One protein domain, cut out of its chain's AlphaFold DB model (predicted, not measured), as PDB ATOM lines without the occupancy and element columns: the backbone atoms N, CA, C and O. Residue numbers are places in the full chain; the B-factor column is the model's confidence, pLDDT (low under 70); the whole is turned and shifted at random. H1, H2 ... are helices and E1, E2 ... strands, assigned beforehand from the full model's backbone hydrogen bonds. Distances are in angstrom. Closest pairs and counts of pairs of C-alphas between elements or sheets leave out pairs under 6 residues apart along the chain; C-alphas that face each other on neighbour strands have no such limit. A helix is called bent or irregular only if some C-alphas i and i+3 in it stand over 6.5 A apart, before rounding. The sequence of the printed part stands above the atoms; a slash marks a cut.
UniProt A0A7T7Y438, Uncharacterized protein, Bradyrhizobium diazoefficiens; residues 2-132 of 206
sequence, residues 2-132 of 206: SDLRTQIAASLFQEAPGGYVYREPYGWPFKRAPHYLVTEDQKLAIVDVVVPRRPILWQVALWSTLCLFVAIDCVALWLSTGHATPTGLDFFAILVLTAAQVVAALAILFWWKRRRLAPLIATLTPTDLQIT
ATOM      1  N   SER A   2     -10.936  -7.605  17.187       55.44
ATOM      2  CA  SER A   2      -9.657  -6.928  16.950       55.44
ATOM      3  C   SER A   2      -8.746  -7.893  16.195       55.44
ATOM      4  O   SER A   2      -8.547  -9.024  16.649       55.44
ATOM      5  N   ASP A   3      -8.273  -7.471  15.026       77.56
ATOM      6  CA  ASP A   3      -7.377  -8.263  14.193       77.56
ATOM      7  C   ASP A   3      -6.090  -8.552  14.987       77.56
ATOM      8  O   ASP A   3      -5.526  -7.661  15.631       77.56
ATOM      9  N   LEU A   4      -5.632  -9.809  14.976       76.88
ATOM     10  CA  LEU A   4      -4.375 -10.234  15.610       76.88
ATOM     11  C   LEU A   4      -3.220  -9.337  15.148       76.88
ATOM     12  O   LEU A   4      -2.315  -9.011  15.916       76.88
ATOM     13  N   ARG A   5      -3.287  -8.905  13.888       82.62
ATOM     14  CA  ARG A   5      -2.352  -7.961  13.294       82.62
ATOM     15  C   ARG A   5      -2.303  -6.633  14.050       82.62
ATOM     16  O   ARG A   5      -1.211  -6.168  14.362       82.62
ATOM     17  N   THR A   6      -3.455  -6.057  14.387       83.25
ATOM     18  CA  THR A   6      -3.556  -4.795  15.134       83.25
ATOM     19  C   THR A   6      -2.995  -4.933  16.545       83.25
ATOM     20  O   THR A   6      -2.286  -4.045  17.003       83.25
ATOM     21  N   GLN A   7      -3.239  -6.061  17.216       82.50
ATOM     22  CA  GLN A   7      -2.677  -6.329  18.547       82.50
ATOM     23  C   GLN A   7      -1.160  -6.440  18.521       82.50
ATOM     24  O   GLN A   7      -0.473  -5.845  19.349       82.50
ATOM     25  N   ILE A   8      -0.632  -7.181  17.546       83.06
ATOM     26  CA  ILE A   8       0.811  -7.329  17.381       83.06
ATOM     27  C   ILE A   8       1.432  -5.974  17.037       83.06
ATOM     28  O   ILE A   8       2.437  -5.605  17.638       83.06
ATOM     29  N   ALA A   9       0.811  -5.195  16.149       85.81
ATOM     30  CA  ALA A   9       1.278  -3.856  15.816       85.81
ATOM     31  C   ALA A   9       1.280  -2.922  17.042       85.81
ATOM     32  O   ALA A   9       2.303  -2.318  17.337       85.81
ATOM     33  N   ALA A  10       0.193  -2.869  17.813       83.62
ATOM     34  CA  ALA A  10       0.121  -2.063  19.034       83.62
ATOM     35  C   ALA A  10       1.156  -2.490  20.088       83.62
ATOM     36  O   ALA A  10       1.660  -1.668  20.845       83.62
ATOM     37  N   SER A  11       1.504  -3.779  20.130       84.19
ATOM     38  CA  SER A  11       2.515  -4.282  21.059       84.19
ATOM     39  C   SER A  11       3.948  -3.949  20.641       84.19
ATOM     40  O   SER A  11       4.814  -3.907  21.504       84.19
ATOM     41  N   LEU A  12       4.215  -3.748  19.345       86.12
ATOM     42  CA  LEU A  12       5.568  -3.595  18.791       86.12
ATOM     43  C   LEU A  12       5.929  -2.160  18.398       86.12
ATOM     44  O   LEU A  12       7.117  -1.858  18.282       86.12
ATOM     45  N   PHE A  13       4.925  -1.312  18.176       90.12
ATOM     46  CA  PHE A  13       5.089   0.053  17.695       90.12
ATOM     47  C   PHE A  13       4.421   1.042  18.643       90.12
ATOM     48  O   PHE A  13       3.283   0.835  19.058       90.12
ATOM     49  N   GLN A  14       5.109   2.145  18.916       89.19
ATOM     50  CA  GLN A  14       4.564   3.293  19.636       89.19
ATOM     51  C   GLN A  14       4.673   4.537  18.757       89.19
ATOM     52  O   GLN A  14       5.672   4.712  18.067       89.19
ATOM     53  N   GLU A  15       3.655   5.391  18.760       88.75
ATOM     54  CA  GLU A  15       3.691   6.669  18.040       88.75
ATOM     55  C   GLU A  15       4.751   7.608  18.630       88.75
ATOM     56  O   GLU A  15       4.912   7.696  19.849       88.75
ATOM     57  N   ALA A  16       5.483   8.299  17.757       87.94
ATOM     58  CA  ALA A  16       6.510   9.263  18.133       87.94
ATOM     59  C   ALA A  16       6.592  10.414  17.115       87.94
ATOM     60  O   ALA A  16       6.139  10.265  15.977       87.94
ATOM     61  N   PRO A  17       7.194  11.561  17.479       83.38
ATOM     62  CA  PRO A  17       7.419  12.644  16.528       83.38
ATOM     63  C   PRO A  17       8.220  12.138  15.320       83.38
ATOM     64  O   PRO A  17       9.355  11.687  15.466       83.38
ATOM     65  N   GLY A  18       7.617  12.186  14.130       83.56
ATOM     66  CA  GLY A  18       8.243  11.721  12.887       83.56
ATOM     67  C   GLY A  18       7.974  10.259  12.504       83.56
ATOM     68  O   GLY A  18       8.572   9.792  11.537       83.56
ATOM     69  N   GLY A  19       7.088   9.538  13.204       90.62
ATOM     70  CA  GLY A  19       6.638   8.205  12.788       90.62
ATOM     71  C   GLY A  19       6.296   7.288  13.958       90.62
ATOM     72  O   GLY A  19       5.515   7.639  14.842       90.62
ATOM     73  N   TYR A  20       6.882   6.092  13.963       91.69
ATOM     74  CA  TYR A  20       6.699   5.120  15.036       91.69
ATOM     75  C   TYR A  20       8.046   4.633  15.555       91.69
ATOM     76  O   TYR A  20       8.976   4.406  14.787       91.69
ATOM     77  N   VAL A  21       8.152   4.414  16.859       91.38
ATOM     78  CA  VAL A  21       9.287   3.711  17.450       91.38
ATOM     79  C   VAL A  21       8.983   2.220  17.408       91.38
ATOM     80  O   VAL A  21       7.965   1.759  17.922       91.38
ATOM     81  N   TYR A  22       9.862   1.463  16.762       90.69
ATOM     82  CA  TYR A  22       9.840   0.011  16.700       90.69
ATOM     83  C   TYR A  22      10.873  -0.561  17.661       90.69
ATOM     84  O   TYR A  22      12.042  -0.166  17.641       90.69
ATOM     85  N   ARG A  23      10.463  -1.542  18.466       87.12
ATOM     86  CA  ARG A  23      11.378  -2.325  19.300       87.12
ATOM     87  C   ARG A  23      11.480  -3.746  18.770       87.12
ATOM     88  O   ARG A  23      10.473  -4.448  18.687       87.12
ATOM     89  N   GLU A  24      12.699  -4.201  18.491       84.69
ATOM     90  CA  GLU A  24      12.924  -5.567  18.010       84.69
ATOM     91  C   GLU A  24      12.573  -6.593  19.112       84.69
ATOM     92  O   GLU A  24      13.228  -6.627  20.160       84.69
ATOM     93  N   PRO A  25      11.560  -7.459  18.910       76.25
ATOM     94  CA  PRO A  25      11.115  -8.392  19.945       76.25
ATOM     95  C   PRO A  25      11.999  -9.644  20.039       76.25
ATOM     96  O   PRO A  25      11.950 -10.349  21.041       76.25
ATOM     97  N   TYR A  26      12.801  -9.931  19.007       71.62
ATOM     98  CA  TYR A  26      13.594 -11.162  18.875       71.62
ATOM     99  C   TYR A  26      15.063 -10.989  19.291       71.62
ATOM    100  O   TYR A  26      15.938 -11.741  18.855       71.62
ATOM    101  N   GLY A  27      15.338  -9.996  20.140       67.44
ATOM    102  CA  GLY A  27      16.640  -9.833  20.776       67.44
ATOM    103  C   GLY A  27      16.963 -11.003  21.707       67.44
ATOM    104  O   GLY A  27      16.078 -11.642  22.274       67.44
ATOM    105  N   TRP A  28      18.253 -11.288  21.877       67.06
ATOM    106  CA  TRP A  28      18.694 -12.265  22.869       67.06
ATOM    107  C   TRP A  28      18.274 -11.787  24.270       67.06
ATOM    108  O   TRP A  28      18.408 -10.592  24.537       67.06
ATOM    109  N   PRO A  29      17.795 -12.664  25.175       66.62
ATOM    110  CA  PRO A  29      17.197 -12.250  26.451       66.62
ATOM    111  C   PRO A  29      18.145 -11.442  27.350       66.62
ATOM    112  O   PRO A  29      17.689 -10.690  28.205       66.62
ATOM    113  N   PHE A  30      19.457 -11.550  27.127       71.06
ATOM    114  CA  PHE A  30      20.492 -10.828  27.870       71.06
ATOM    115  C   PHE A  30      20.967  -9.533  27.197       71.06
ATOM    116  O   PHE A  30      21.793  -8.819  27.760       71.06
ATOM    117  N   LYS A  31      20.479  -9.211  25.993       76.31
ATOM    118  CA  LYS A  31      20.876  -8.005  25.260       76.31
ATOM    119  C   LYS A  31      19.737  -6.991  25.259       76.31
ATOM    120  O   LYS A  31      18.583  -7.333  25.008       76.31
ATOM    121  N   ARG A  32      20.067  -5.717  25.489       78.44
ATOM    122  CA  ARG A  32      19.108  -4.619  25.323       78.44
ATOM    123  C   ARG A  32      18.614  -4.607  23.874       78.44
ATOM    124  O   ARG A  32      19.424  -4.555  22.949       78.44
ATOM    125  N   ALA A  33      17.298  -4.700  23.693       81.25
ATOM    126  CA  ALA A  33      16.686  -4.658  22.370       81.25
ATOM    127  C   ALA A  33      16.927  -3.274  21.736       81.25
ATOM    128  O   ALA A  33      16.675  -2.271  22.412       81.25
ATOM    129  N   PRO A  34      17.425  -3.204  20.489       86.19
ATOM    130  CA  PRO A  34      17.569  -1.940  19.782       86.19
ATOM    131  C   PRO A  34      16.195  -1.346  19.444       86.19
ATOM    132  O   PRO A  34      15.215  -2.078  19.251       86.19
ATOM    133  N   HIS A  35      16.150  -0.016  19.388       89.81
ATOM    134  CA  HIS A  35      14.973   0.757  19.008       89.81
ATOM    135  C   HIS A  35      15.256   1.469  17.690       89.81
ATOM    136  O   HIS A  35      16.372   1.938  17.453       89.81
ATOM    137  N   TYR A  36      14.238   1.552  16.844       91.50
ATOM    138  CA  TYR A  36      14.338   2.161  15.525       91.50
ATOM    139  C   TYR A  36      13.171   3.111  15.291       91.50
ATOM    140  O   TYR A  36      12.057   2.825  15.727       91.50
ATOM    141  N   LEU A  37      13.410   4.216  14.589       92.12
ATOM    142  CA  LEU A  37      12.338   5.063  14.078       92.12
ATOM    143  C   LEU A  37      11.921   4.529  12.706       92.12
ATOM    144  O   LEU A  37      12.762   4.370  11.820       92.12
ATOM    145  N   VAL A  38      10.637   4.225  12.547       93.75
ATOM    146  CA  VAL A  38      10.062   3.679  11.316       93.75
ATOM    147  C   VAL A  38       8.981   4.606  10.771       93.75
ATOM    148  O   VAL A  38       8.197   5.188  11.527       93.75
ATOM    149  N   THR A  39       8.907   4.708   9.447       93.69
ATOM    150  CA  THR A  39       7.767   5.326   8.759       93.69
ATOM    151  C   THR A  39       6.554   4.392   8.768       93.69
ATOM    152  O   THR A  39       6.647   3.214   9.128       93.69
ATOM    153  N   GLU A  40       5.392   4.898   8.360       91.25
ATOM    154  CA  GLU A  40       4.174   4.090   8.258       91.25
ATOM    155  C   GLU A  40       4.315   2.935   7.250       91.25
ATOM    156  O   GLU A  40       3.962   1.796   7.565       91.25
ATOM    157  N   ASP A  41       4.945   3.183   6.100       90.88
ATOM    158  CA  ASP A  41       5.214   2.150   5.092       90.88
ATOM    159  C   ASP A  41       6.130   1.042   5.638       90.88
ATOM    160  O   ASP A  41       5.881  -0.153   5.451       90.88
ATOM    161  N   GLN A  42       7.174   1.424   6.382       91.81
ATOM    162  CA  GLN A  42       8.089   0.477   7.023       91.81
ATOM    163  C   GLN A  42       7.393  -0.330   8.124       91.81
ATOM    164  O   GLN A  42       7.610  -1.539   8.234       91.81
ATOM    165  N   LYS A  43       6.519   0.305   8.915       91.75
ATOM    166  CA  LYS A  43       5.688  -0.372   9.922       91.75
ATOM    167  C   LYS A  43       4.831  -1.459   9.275       91.75
ATOM    168  O   LYS A  43       4.827  -2.588   9.769       91.75
ATOM    169  N   LEU A  44       4.151  -1.159   8.166       90.12
ATOM    170  CA  LEU A  44       3.340  -2.143   7.443       90.12
ATOM    171  C   LEU A  44       4.193  -3.311   6.928       90.12
ATOM    172  O   LEU A  44       3.833  -4.468   7.151       90.12
ATOM    173  N   ALA A  45       5.363  -3.029   6.350       90.69
ATOM    174  CA  ALA A  45       6.282  -4.065   5.875       90.69
ATOM    175  C   ALA A  45       6.783  -4.985   7.006       90.69
ATOM    176  O   ALA A  45       6.845  -6.206   6.846       90.69
ATOM    177  N   ILE A  46       7.105  -4.427   8.178       90.56
ATOM    178  CA  ILE A  46       7.529  -5.215   9.345       90.56
ATOM    179  C   ILE A  46       6.372  -6.074   9.862       90.56
ATOM    180  O   ILE A  46       6.559  -7.261  10.137       90.56
ATOM    181  N   VAL A  47       5.168  -5.509   9.980       90.38
ATOM    182  CA  VAL A  47       3.977  -6.241  10.433       90.38
ATOM    183  C   VAL A  47       3.661  -7.412   9.495       90.38
ATOM    184  O   VAL A  47       3.365  -8.509   9.974       90.38
ATOM    185  N   ASP A  48       3.800  -7.225   8.182       88.88
ATOM    186  CA  ASP A  48       3.647  -8.272   7.165       88.88
ATOM    187  C   ASP A  48       4.604  -9.456   7.359       88.88
ATOM    188  O   ASP A  48       4.225 -10.607   7.127       88.88
ATOM    189  N   VAL A  49       5.830  -9.195   7.816       87.56
ATOM    190  CA  VAL A  49       6.829 -10.239   8.087       87.56
ATOM    191  C   VAL A  49       6.599 -10.909   9.442       87.56
ATOM    192  O   VAL A  49       6.761 -12.127   9.572       87.56
ATOM    193  N   VAL A  50       6.240 -10.136  10.470       85.88
ATOM    194  CA  VAL A  50       6.091 -10.636  11.846       85.88
ATOM    195  C   VAL A  50       4.830 -11.478  12.012       85.88
ATOM    196  O   VAL A  50       4.873 -12.515  12.695       85.88
ATOM    197  N   VAL A  51       3.724 -11.021  11.421       85.44
ATOM    198  CA  VAL A  51       2.401 -11.628  11.553       85.44
ATOM    199  C   VAL A  51       2.231 -12.675  10.452       85.44
ATOM    200  O   VAL A  51       2.110 -12.323   9.278       85.44
ATOM    201  N   PRO A  52       2.207 -13.976  10.788       79.69
ATOM    202  CA  PRO A  52       2.000 -15.007   9.783       79.69
ATOM    203  C   PRO A  52       0.619 -14.842   9.139       79.69
ATOM    204  O   PRO A  52      -0.375 -14.660   9.837       79.69
ATOM    205  N   ARG A  53       0.540 -14.987   7.808       82.94
ATOM    206  CA  ARG A  53      -0.727 -14.902   7.049       82.94
ATOM    207  C   ARG A  53      -1.793 -15.893   7.528       82.94
ATOM    208  O   ARG A  53      -2.980 -15.648   7.358       82.94
ATOM    209  N   ARG A  54      -1.372 -17.035   8.082       83.12
ATOM    210  CA  ARG A  54      -2.258 -18.091   8.593       83.12
ATOM    211  C   ARG A  54      -1.816 -18.509  10.002       83.12
ATOM    212  O   ARG A  54      -1.174 -19.549  10.148       83.12
ATOM    213  N   PRO A  55      -2.122 -17.704  11.036       80.81
ATOM    214  CA  PRO A  55      -1.614 -17.926  12.391       80.81
ATOM    215  C   PRO A  55      -2.089 -19.259  12.976       80.81
ATOM    216  O   PRO A  55      -1.295 -19.975  13.576       80.81
ATOM    217  N   ILE A  56      -3.349 -19.632  12.720       81.62
ATOM    218  CA  ILE A  56      -3.946 -20.877  13.222       81.62
ATOM    219  C   ILE A  56      -3.228 -22.097  12.642       81.62
ATOM    220  O   ILE A  56      -2.829 -22.979  13.393       81.62
ATOM    221  N   LEU A  57      -3.003 -22.137  11.324       83.81
ATOM    222  CA  LEU A  57      -2.291 -23.257  10.698       83.81
ATOM    223  C   LEU A  57      -0.858 -23.373  11.213       83.81
ATOM    224  O   LEU A  57      -0.380 -24.480  11.419       83.81
ATOM    225  N   TRP A  58      -0.187 -22.245  11.449       83.25
ATOM    226  CA  TRP A  58       1.169 -22.262  11.990       83.25
ATOM    227  C   TRP A  58       1.212 -22.764  13.431       83.25
ATOM    228  O   TRP A  58       2.096 -23.535  13.789       83.25
ATOM    229  N   GLN A  59       0.220 -22.390  14.238       81.31
ATOM    230  CA  GLN A  59       0.065 -22.892  15.596       81.31
ATOM    231  C   GLN A  59      -0.248 -24.394  15.607       81.31
ATOM    232  O   GLN A  59       0.405 -25.135  16.334       81.31
ATOM    233  N   VAL A  60      -1.183 -24.859  14.771       82.31
ATOM    234  CA  VAL A  60      -1.504 -26.288  14.624       82.31
ATOM    235  C   VAL A  60      -0.280 -27.078  14.166       82.31
ATOM    236  O   VAL A  60       0.010 -28.119  14.748       82.31
ATOM    237  N   ALA A  61       0.466 -26.577  13.177       86.06
ATOM    238  CA  ALA A  61       1.692 -27.213  12.708       86.06
ATOM    239  C   ALA A  61       2.734 -27.313  13.831       86.06
ATOM    240  O   ALA A  61       3.245 -28.397  14.081       86.06
ATOM    241  N   LEU A  62       2.986 -26.221  14.562       85.12
ATOM    242  CA  LEU A  62       3.954 -26.198  15.660       85.12
ATOM    243  C   LEU A  62       3.585 -27.190  16.772       85.12
ATOM    244  O   LEU A  62       4.441 -27.955  17.207       85.12
ATOM    245  N   TRP A  63       2.317 -27.219  17.192       84.25
ATOM    246  CA  TRP A  63       1.847 -28.175  18.200       84.25
ATOM    247  C   TRP A  63       1.911 -29.618  17.707       84.25
ATOM    248  O   TRP A  63       2.378 -30.483  18.437       84.25
ATOM    249  N   SER A  64       1.498 -29.877  16.465       84.19
ATOM    250  CA  SER A  64       1.543 -31.225  15.885       84.19
ATOM    251  C   SER A  64       2.979 -31.737  15.789       84.19
ATOM    252  O   SER A  64       3.253 -32.878  16.152       84.19
ATOM    253  N   THR A  65       3.911 -30.884  15.356       87.38
ATOM    254  CA  THR A  65       5.339 -31.201  15.305       87.38
ATOM    255  C   THR A  65       5.904 -31.466  16.699       87.38
ATOM    256  O   THR A  65       6.612 -32.450  16.873       87.38
ATOM    257  N   LEU A  66       5.564 -30.646  17.699       87.31
ATOM    258  CA  LEU A  66       6.013 -30.868  19.075       87.31
ATOM    259  C   LEU A  66       5.488 -32.200  19.633       87.31
ATOM    260  O   LEU A  66       6.264 -32.977  20.176       87.31
ATOM    261  N   CYS A  67       4.198 -32.503  19.449       84.25
ATOM    262  CA  CYS A  67       3.617 -33.778  19.873       84.25
ATOM    263  C   CYS A  67       4.282 -34.977  19.182       84.25
ATOM    264  O   CYS A  67       4.534 -35.992  19.827       84.25
ATOM    265  N   LEU A  68       4.587 -34.857  17.884       90.06
ATOM    266  CA  LEU A  68       5.296 -35.893  17.136       90.06
ATOM    267  C   LEU A  68       6.699 -36.135  17.707       90.06
ATOM    268  O   LEU A  68       7.082 -37.283  17.893       90.06
ATOM    269  N   PHE A  69       7.445 -35.074  18.016       88.94
ATOM    270  CA  PHE A  69       8.776 -35.185  18.613       88.94
ATOM    271  C   PHE A  69       8.752 -35.840  19.998       88.94
ATOM    272  O   PHE A  69       9.527 -36.760  20.241       88.94
ATOM    273  N   VAL A  70       7.804 -35.461  20.858       86.88
ATOM    274  CA  VAL A  70       7.625 -36.110  22.167       86.88
ATOM    275  C   VAL A  70       7.285 -37.594  22.002       86.88
ATOM    276  O   VAL A  70       7.818 -38.436  22.720       86.88
ATOM    277  N   ALA A  71       6.432 -37.950  21.036       87.31
ATOM    278  CA  ALA A  71       6.128 -39.351  20.751       87.31
ATOM    279  C   ALA A  71       7.372 -40.128  20.281       87.31
ATOM    280  O   ALA A  71       7.579 -41.263  20.714       87.31
ATOM    281  N   ILE A  72       8.214 -39.514  19.441       91.62
ATOM    282  CA  ILE A  72       9.490 -40.092  19.001       91.62
ATOM    283  C   ILE A  72      10.420 -40.323  20.196       91.62
ATOM    284  O   ILE A  72      10.982 -41.410  20.302       91.62
ATOM    285  N   ASP A  73      10.542 -39.363  21.117       89.56
ATOM    286  CA  ASP A  73      11.370 -39.520  22.319       89.56
ATOM    287  C   ASP A  73      10.882 -40.663  23.207       89.56
ATOM    288  O   ASP A  73      11.688 -41.459  23.683       89.56
ATOM    289  N   CYS A  74       9.565 -40.780  23.408       87.31
ATOM    290  CA  CYS A  74       8.979 -41.873  24.180       87.31
ATOM    291  C   CYS A  74       9.322 -43.237  23.567       87.31
ATOM    292  O   CYS A  74       9.718 -44.153  24.286       87.31
ATOM    293  N   VAL A  75       9.206 -43.370  22.241       89.81
ATOM    294  CA  VAL A  75       9.562 -44.608  21.529       89.81
ATOM    295  C   VAL A  75      11.067 -44.870  21.607       89.81
ATOM    296  O   VAL A  75      11.472 -45.997  21.873       89.81
ATOM    297  N   ALA A  76      11.900 -43.846  21.414       90.88
ATOM    298  CA  ALA A  76      13.354 -43.967  21.481       90.88
ATOM    299  C   ALA A  76      13.829 -44.391  22.877       90.88
ATOM    300  O   ALA A  76      14.670 -45.282  22.998       90.88
ATOM    301  N   LEU A  77      13.252 -43.807  23.930       90.12
ATOM    302  CA  LEU A  77      13.552 -44.183  25.307       90.12
ATOM    303  C   LEU A  77      13.118 -45.612  25.596       90.12
ATOM    304  O   LEU A  77      13.933 -46.387  26.088       90.12
ATOM    305  N   TRP A  78      11.897 -45.985  25.206       88.25
ATOM    306  CA  TRP A  78      11.411 -47.355  25.354       88.25
ATOM    307  C   TRP A  78      12.322 -48.374  24.654       88.25
ATOM    308  O   TRP A  78      12.683 -49.382  25.256       88.25
ATOM    309  N   LEU A  79      12.765 -48.086  23.425       92.31
ATOM    310  CA  LEU A  79      13.720 -48.931  22.697       92.31
ATOM    311  C   LEU A  79      15.089 -49.013  23.388       92.31
ATOM    312  O   LEU A  79      15.752 -50.044  23.297       92.31
ATOM    313  N   SER A  80      15.526 -47.943  24.057       90.50
ATOM    314  CA  SER A  80      16.836 -47.884  24.714       90.50
ATOM    315  C   SER A  80      16.875 -48.558  26.089       90.50
ATOM    316  O   SER A  80      17.893 -49.152  26.438       90.50
ATOM    317  N   THR A  81      15.791 -48.481  26.867       90.50
ATOM    318  CA  THR A  81      15.753 -48.989  28.248       90.50
ATOM    319  C   THR A  81      15.000 -50.306  28.378       90.50
ATOM    320  O   THR A  81      15.250 -51.062  29.313       90.50
ATOM    321  N   GLY A  82      14.087 -50.612  27.452       88.69
ATOM    322  CA  GLY A  82      13.260 -51.819  27.489       88.69
ATOM    323  C   GLY A  82      12.241 -51.844  28.634       88.69
ATOM    324  O   GLY A  82      11.584 -52.865  28.848       88.69
ATOM    325  N   HIS A  83      12.087 -50.749  29.385       84.62
ATOM    326  CA  HIS A  83      11.146 -50.683  30.496       84.62
ATOM    327  C   HIS A  83       9.703 -50.612  29.981       84.62
ATOM    328  O   HIS A  83       9.306 -49.650  29.328       84.62
ATOM    329  N   ALA A  84       8.886 -51.616  30.315       80.81
ATOM    330  CA  ALA A  84       7.450 -51.595  30.018       80.81
ATOM    331  C   ALA A  84       6.701 -50.525  30.836       80.81
ATOM    332  O   ALA A  84       5.690 -49.989  30.386       80.81
ATOM    333  N   THR A  85       7.209 -50.201  32.028       79.62
ATOM    334  CA  THR A  85       6.719 -49.123  32.888       79.62
ATOM    335  C   THR A  85       7.818 -48.075  33.064       79.62
ATOM    336  O   THR A  85       8.913 -48.424  33.506       79.62
ATOM    337  N   PRO A  86       7.569 -46.796  32.731       76.50
ATOM    338  CA  PRO A  86       8.599 -45.769  32.810       76.50
ATOM    339  C   PRO A  86       9.062 -45.589  34.257       76.50
ATOM    340  O   PRO A  86       8.262 -45.374  35.170       76.50
ATOM    341  N   THR A  87      10.371 -45.669  34.462       86.62
ATOM    342  CA  THR A  87      11.005 -45.360  35.742       86.62
ATOM    343  C   THR A  87      11.055 -43.845  35.965       86.62
ATOM    344  O   THR A  87      10.833 -43.045  35.051       86.62
ATOM    345  N   GLY A  88      11.400 -43.412  37.183       79.19
ATOM    346  CA  GLY A  88      11.618 -41.986  37.460       79.19
ATOM    347  C   GLY A  88      12.712 -41.359  36.582       79.19
ATOM    348  O   GLY A  88      12.625 -40.178  36.249       79.19
ATOM    349  N   LEU A  89      13.706 -42.152  36.166       84.62
ATOM    350  CA  LEU A  89      14.782 -41.708  35.280       84.62
ATOM    351  C   LEU A  89      14.298 -41.546  33.834       84.62
ATOM    352  O   LEU A  89      14.620 -40.538  33.210       84.62
ATOM    353  N   ASP A  90      13.467 -42.469  33.336       82.81
ATOM    354  CA  ASP A  90      12.842 -42.355  32.008       82.81
ATOM    355  C   ASP A  90      11.986 -41.087  31.919       82.81
ATOM    356  O   ASP A  90      12.060 -40.334  30.950       82.81
ATOM    357  N   PHE A  91      11.224 -40.789  32.975       80.69
ATOM    358  CA  PHE A  91      10.439 -39.559  33.041       80.69
ATOM    359  C   PHE A  91      11.319 -38.304  33.011       80.69
ATOM    360  O   PHE A  91      11.032 -37.362  32.271       80.69
ATOM    361  N   PHE A  92      12.391 -38.276  33.809       85.31
ATOM    362  CA  PHE A  92      13.314 -37.143  33.820       85.31
ATOM    363  C   PHE A  92      13.962 -36.938  32.445       85.31
ATOM    364  O   PHE A  92      14.072 -35.801  31.985       85.31
ATOM    365  N   ALA A  93      14.311 -38.026  31.753       88.25
ATOM    366  CA  ALA A  93      14.819 -37.969  30.390       88.25
ATOM    367  C   ALA A  93      13.791 -37.357  29.422       88.25
ATOM    368  O   ALA A  93      14.132 -36.407  28.717       88.25
ATOM    369  N   ILE A  94      12.528 -37.808  29.440       85.88
ATOM    370  CA  ILE A  94      11.449 -37.229  28.611       85.88
ATOM    371  C   ILE A  94      11.277 -35.736  28.904       85.88
ATOM    372  O   ILE A  94      11.148 -34.933  27.979       85.88
ATOM    373  N   LEU A  95      11.285 -35.343  30.181       84.69
ATOM    374  CA  LEU A  95      11.129 -33.947  30.586       84.69
ATOM    375  C   LEU A  95      12.253 -33.069  30.020       84.69
ATOM    376  O   LEU A  95      11.981 -32.008  29.455       84.69
ATOM    377  N   VAL A  96      13.505 -33.514  30.154       89.38
ATOM    378  CA  VAL A  96      14.679 -32.793  29.643       89.38
ATOM    379  C   VAL A  96      14.656 -32.723  28.117       89.38
ATOM    380  O   VAL A  96      14.889 -31.647  27.567       89.38
ATOM    381  N   LEU A  97      14.329 -33.823  27.433       89.81
ATOM    382  CA  LEU A  97      14.226 -33.859  25.972       89.81
ATOM    383  C   LEU A  97      13.122 -32.928  25.464       89.81
ATOM    384  O   LEU A  97      13.378 -32.092  24.599       89.81
ATOM    385  N   THR A  98      11.939 -32.972  26.078       86.88
ATOM    386  CA  THR A  98      10.820 -32.083  25.737       86.88
ATOM    387  C   THR A  98      11.206 -30.618  25.946       86.88
ATOM    388  O   THR A  98      10.973 -29.772  25.081       86.88
ATOM    389  N   ALA A  99      11.842 -30.291  27.077       86.81
ATOM    390  CA  ALA A  99      12.316 -28.937  27.342       86.81
ATOM    391  C   ALA A  99      13.355 -28.488  26.300       86.81
ATOM    392  O   ALA A  99      13.253 -27.381  25.767       86.81
ATOM    393  N   ALA A 100      14.310 -29.356  25.958       89.69
ATOM    394  CA  ALA A 100      15.317 -29.087  24.937       89.69
ATOM    395  C   ALA A 100      14.684 -28.857  23.555       89.69
ATOM    396  O   ALA A 100      15.068 -27.918  22.859       89.69
ATOM    397  N   GLN A 101      13.674 -29.644  23.180       90.38
ATOM    398  CA  GLN A 101      12.930 -29.486  21.929       90.38
ATOM    399  C   GLN A 101      12.161 -28.170  21.873       90.38
ATOM    400  O   GLN A 101      12.210 -27.481  20.855       90.38
ATOM    401  N   VAL A 102      11.488 -27.780  22.959       86.75
ATOM    402  CA  VAL A 102      10.802 -26.481  23.039       86.75
ATOM    403  C   VAL A 102      11.808 -25.340  22.891       86.75
ATOM    404  O   VAL A 102      11.582 -24.421  22.103       86.75
ATOM    405  N   VAL A 103      12.941 -25.407  23.597       88.06
ATOM    406  CA  VAL A 103      14.010 -24.403  23.490       88.06
ATOM    407  C   VAL A 103      14.566 -24.345  22.065       88.06
ATOM    408  O   VAL A 103      14.694 -23.253  21.510       88.06
ATOM    409  N   ALA A 104      14.835 -25.493  21.441       88.94
ATOM    410  CA  ALA A 104      15.323 -25.574  20.068       88.94
ATOM    411  C   ALA A 104      14.301 -25.015  19.065       88.94
ATOM    412  O   ALA A 104      14.658 -24.202  18.213       88.94
ATOM    413  N   ALA A 105      13.022 -25.373  19.195       86.06
ATOM    414  CA  ALA A 105      11.949 -24.878  18.340       86.06
ATOM    415  C   ALA A 105      11.801 -23.352  18.443       86.06
ATOM    416  O   ALA A 105      11.712 -22.667  17.421       86.06
ATOM    417  N   LEU A 106      11.836 -22.801  19.662       85.62
ATOM    418  CA  LEU A 106      11.807 -21.355  19.886       85.62
ATOM    419  C   LEU A 106      13.051 -20.665  19.315       85.62
ATOM    420  O   LEU A 106      12.922 -19.627  18.666       85.62
ATOM    421  N   ALA A 107      14.238 -21.248  19.496       87.62
ATOM    422  CA  ALA A 107      15.483 -20.716  18.949       87.62
ATOM    423  C   ALA A 107      15.462 -20.681  17.414       87.62
ATOM    424  O   ALA A 107      15.793 -19.651  16.823       87.62
ATOM    425  N   ILE A 108      15.008 -21.758  16.767       88.88
ATOM    426  CA  ILE A 108      14.846 -21.836  15.309       88.88
ATOM    427  C   ILE A 108      13.825 -20.802  14.833       88.88
ATOM    428  O   ILE A 108      14.092 -20.072  13.877       88.88
ATOM    429  N   LEU A 109      12.677 -20.692  15.508       86.38
ATOM    430  CA  LEU A 109      11.639 -19.722  15.165       86.38
ATOM    431  C   LEU A 109      12.162 -18.284  15.262       86.38
ATOM    432  O   LEU A 109      11.956 -17.489  14.343       86.38
ATOM    433  N   PHE A 110      12.848 -17.944  16.355       85.44
ATOM    434  CA  PHE A 110      13.420 -16.615  16.566       85.44
ATOM    435  C   PHE A 110      14.523 -16.316  15.562       85.44
ATOM    436  O   PHE A 110      14.525 -15.239  14.970       85.44
ATOM    437  N   TRP A 111      15.413 -17.273  15.308       88.94
ATOM    438  CA  TRP A 111      16.450 -17.138  14.293       88.94
ATOM    439  C   TRP A 111      15.852 -16.912  12.902       88.94
ATOM    440  O   TRP A 111      16.261 -15.990  12.198       88.94
ATOM    441  N   TRP A 112      14.838 -17.691  12.520       89.19
ATOM    442  CA  TRP A 112      14.177 -17.563  11.225       89.19
ATOM    443  C   TRP A 112      13.461 -16.220  11.069       89.19
ATOM    444  O   TRP A 112      13.630 -15.544  10.050       89.19
ATOM    445  N   LYS A 113      12.712 -15.785  12.092       86.75
ATOM    446  CA  LYS A 113      12.058 -14.470  12.090       86.75
ATOM    447  C   LYS A 113      13.071 -13.335  12.034       86.75
ATOM    448  O   LYS A 113      12.907 -12.418  11.234       86.75
ATOM    449  N   ARG A 114      14.150 -13.421  12.811       87.88
ATOM    450  CA  ARG A 114      15.235 -12.438  12.790       87.88
ATOM    451  C   ARG A 114      15.914 -12.383  11.427       87.88
ATOM    452  O   ARG A 114      16.138 -11.297  10.916       87.88
ATOM    453  N   ARG A 115      16.177 -13.527  10.793       90.44
ATOM    454  CA  ARG A 115      16.766 -13.582   9.447       90.44
ATOM    455  C   ARG A 115      15.857 -12.948   8.393       90.44
ATOM    456  O   ARG A 115      16.358 -12.303   7.479       90.44
ATOM    457  N   ARG A 116      14.536 -13.096   8.531       89.00
ATOM    458  CA  ARG A 116      13.552 -12.435   7.656       89.00
ATOM    459  C   ARG A 116      13.425 -10.933   7.911       89.00
ATOM    460  O   ARG A 116      13.172 -10.195   6.970       89.00
ATOM    461  N   LEU A 117      13.601 -10.492   9.155       89.19
ATOM    462  CA  LEU A 117      13.552  -9.076   9.527       89.19
ATOM    463  C   LEU A 117      14.869  -8.337   9.283       89.19
ATOM    464  O   LEU A 117      14.840  -7.138   9.042       89.19
ATOM    465  N   ALA A 118      16.004  -9.036   9.297       88.88
ATOM    466  CA  ALA A 118      17.332  -8.471   9.087       88.88
ATOM    467  C   ALA A 118      17.440  -7.508   7.884       88.88
ATOM    468  O   ALA A 118      17.962  -6.413   8.085       88.88
ATOM    469  N   PRO A 119      16.937  -7.834   6.671       90.19
ATOM    470  CA  PRO A 119      17.020  -6.906   5.542       90.19
ATOM    471  C   PRO A 119      16.185  -5.633   5.740       90.19
ATOM    472  O   PRO A 119      16.586  -4.577   5.266       90.19
ATOM    473  N   LEU A 120      15.055  -5.714   6.452       88.31
ATOM    474  CA  LEU A 120      14.232  -4.543   6.762       88.31
ATOM    475  C   LEU A 120      14.870  -3.695   7.859       88.31
ATOM    476  O   LEU A 120      14.871  -2.483   7.754       88.31
ATOM    477  N   ILE A 121      15.441  -4.325   8.888       87.56
ATOM    478  CA  ILE A 121      16.085  -3.621  10.006       87.56
ATOM    479  C   ILE A 121      17.335  -2.864   9.540       87.56
ATOM    480  O   ILE A 121      17.614  -1.783  10.047       87.56
ATOM    481  N   ALA A 122      18.064  -3.393   8.553       88.94
ATOM    482  CA  ALA A 122      19.271  -2.760   8.021       88.94
ATOM    483  C   ALA A 122      19.026  -1.372   7.397       88.94
ATOM    484  O   ALA A 122      19.966  -0.589   7.290       88.94
ATOM    485  N   THR A 123      17.792  -1.064   6.988       89.44
ATOM    486  CA  THR A 123      17.424   0.234   6.403       89.44
ATOM    487  C   THR A 123      16.818   1.203   7.419       89.44
ATOM    488  O   THR A 123      16.473   2.326   7.053       89.44
ATOM    489  N   LEU A 124      16.672   0.790   8.683       89.12
ATOM    490  CA  LEU A 124      16.029   1.601   9.712       89.12
ATOM    491  C   LEU A 124      17.020   2.516  10.423       89.12
ATOM    492  O   LEU A 124      18.141   2.124  10.750       89.12
ATOM    493  N   THR A 125      16.556   3.716  10.752       89.06
ATOM    494  CA  THR A 125      17.334   4.672  11.535       89.06
ATOM    495  C   THR A 125      17.279   4.281  13.016       89.06
ATOM    496  O   THR A 125      16.180   4.197  13.578       89.06
ATOM    497  N   PRO A 126      18.423   4.027  13.678       90.12
ATOM    498  CA  PRO A 126      18.442   3.777  15.115       90.12
ATOM    499  C   PRO A 126      17.951   5.018  15.872       90.12
ATOM    500  O   PRO A 126      18.206   6.147  15.455       90.12
ATOM    501  N   THR A 127      17.238   4.812  16.979       89.00
ATOM    502  CA  THR A 127      16.733   5.903  17.823       89.00
ATOM    503  C   THR A 127      17.044   5.660  19.293       89.00
ATOM    504  O   THR A 127      17.053   4.519  19.759       89.00
ATOM    505  N   ASP A 128      17.259   6.751  20.026       85.94
ATOM    506  CA  ASP A 128      17.420   6.745  21.482       85.94
ATOM    507  C   ASP A 128      16.076   6.784  22.224       85.94
ATOM    508  O   ASP A 128      16.038   6.656  23.451       85.94
ATOM    509  N   LEU A 129      14.960   6.933  21.495       84.69
ATOM    510  CA  LEU A 129      13.620   6.841  22.066       84.69
ATOM    511  C   LEU A 129      13.387   5.431  22.617       84.69
ATOM    512  O   LEU A 129      13.570   4.427  21.928       84.69
ATOM    513  N   GLN A 130      12.970   5.358  23.879       80.81
ATOM    514  CA  GLN A 130      12.793   4.090  24.580       80.81
ATOM    515  C   GLN A 130      11.318   3.767  24.750       80.81
ATOM    516  O   GLN A 130      10.538   4.607  25.188       80.81
ATOM    517  N   ILE A 131      10.974   2.511  24.468       80.94
ATOM    518  CA  ILE A 131       9.665   1.945  24.786       80.94
ATOM    519  C   ILE A 131       9.827   0.983  25.962       80.94
ATOM    520  O   ILE A 131      10.533  -0.036  25.872       80.94
ATOM    521  N   THR A 132       9.138   1.262  27.066       81.38
ATOM    522  CA  THR A 132       9.152   0.380  28.237       81.38
ATOM    523  C   THR A 132       8.332  -0.881  27.965       81.38
ATOM    524  O   THR A 132       7.308  -0.857  27.285       81.38
TER     525      THR A 132
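AT A GLANCE: This is residues 2 to 132 of the 206 residues of an uncharacterized protein of Bradyrhizobium diazoefficiens (UniProt A0A7T7Y438). A long helical hairpin, H3 and H4, sticks out from a small head in which a three-stranded sheet has H2 along one face and the short H1 at its border. H3 and H4 meet toward their shared turn and open as a V toward the head, where the last part of H4 packs on H2. The printed part has 131 residues, with four named helices and three named strands in the order H1 E1 E2 E3 H2 H3 H4; the sheet runs E1 E2 E3, all antiparallel, and the class is mostly helix. The whole is loose, a rod of 66 by 31 by 25 A, with a radius of gyration of the C-alphas of 20.1 A.

IN THESE COORDINATES: H1, residues 4 to 12, begins with C-alpha 4 at (-4.375, -10.234, 15.610). E1 is residues 13 to 16, E2 residues 19 to 23 and E3 residues 35 to 38. H2, residues 40 to 50, is 15.3 A long. H3, residues 55 to 81, is 39.0 A long and begins with C-alpha 55 at (-1.614, -17.926, 12.391). H4, residues 88 to 121, is 47.4 A long and ends with C-alpha 121 at (16.085, -3.621, 10.006); it has a kink of 29 degrees near residue 115 and is only just irregular, with C-alphas 116 and 119 6.9 A apart.

HOW THE PARTS SIT: H1 only grazes the sheet, with residues 9 to 12. H1 and H2 only just touch, with 3 pairs of C-alphas within 8 A, the closest those of Ala 9 and Val 47 at 6.5 A. E1, E2 and E3 form a meander, each strand the antiparallel neighbour of the one before. In the hairpin E1 and E2, N 14 and O 21 are 3.0 A apart; in the hairpin E2 and E3, N 22 and O 36 are 2.8 A apart, both within hydrogen-bond range. H2 is on the sheet at a height of 10.2 A and runs along the strands, at 14 degrees to E2 on the local plane. H3 and H4, a helical hairpin, touch at a shallow tilt of 34.8 degrees, only just short of steep, opposite ways; the closest C-alphas are those of Val 70 and Thr 98, 6.3 A. H4 touches H2 with residues 113 to 120 alone, at a shallow tilt of 28 degrees, opposite ways; the closest C-alphas are those of Val 49 and Leu 117, 7.0 A. H2 and H3 are apart. Residues 125 to 126 pair, antiparallel, with residues 36 to 37 of E3. Every O i to N i+4 pair is within hydrogen-bond range in H1, H2 and H3, and 28 of 30 in H4.

THE WHOLE: The two C-alphas farthest apart, those of Pro 17 and Gly 82, are 65.6 A apart. The printed part has no cut. The link from E2 to E3, 11 residues, is long. Residues 56 to 61 of H3 stand free. The mean pLDDT of the printed part is 85.7; residue 2 and residues 27 to 29 are under 70.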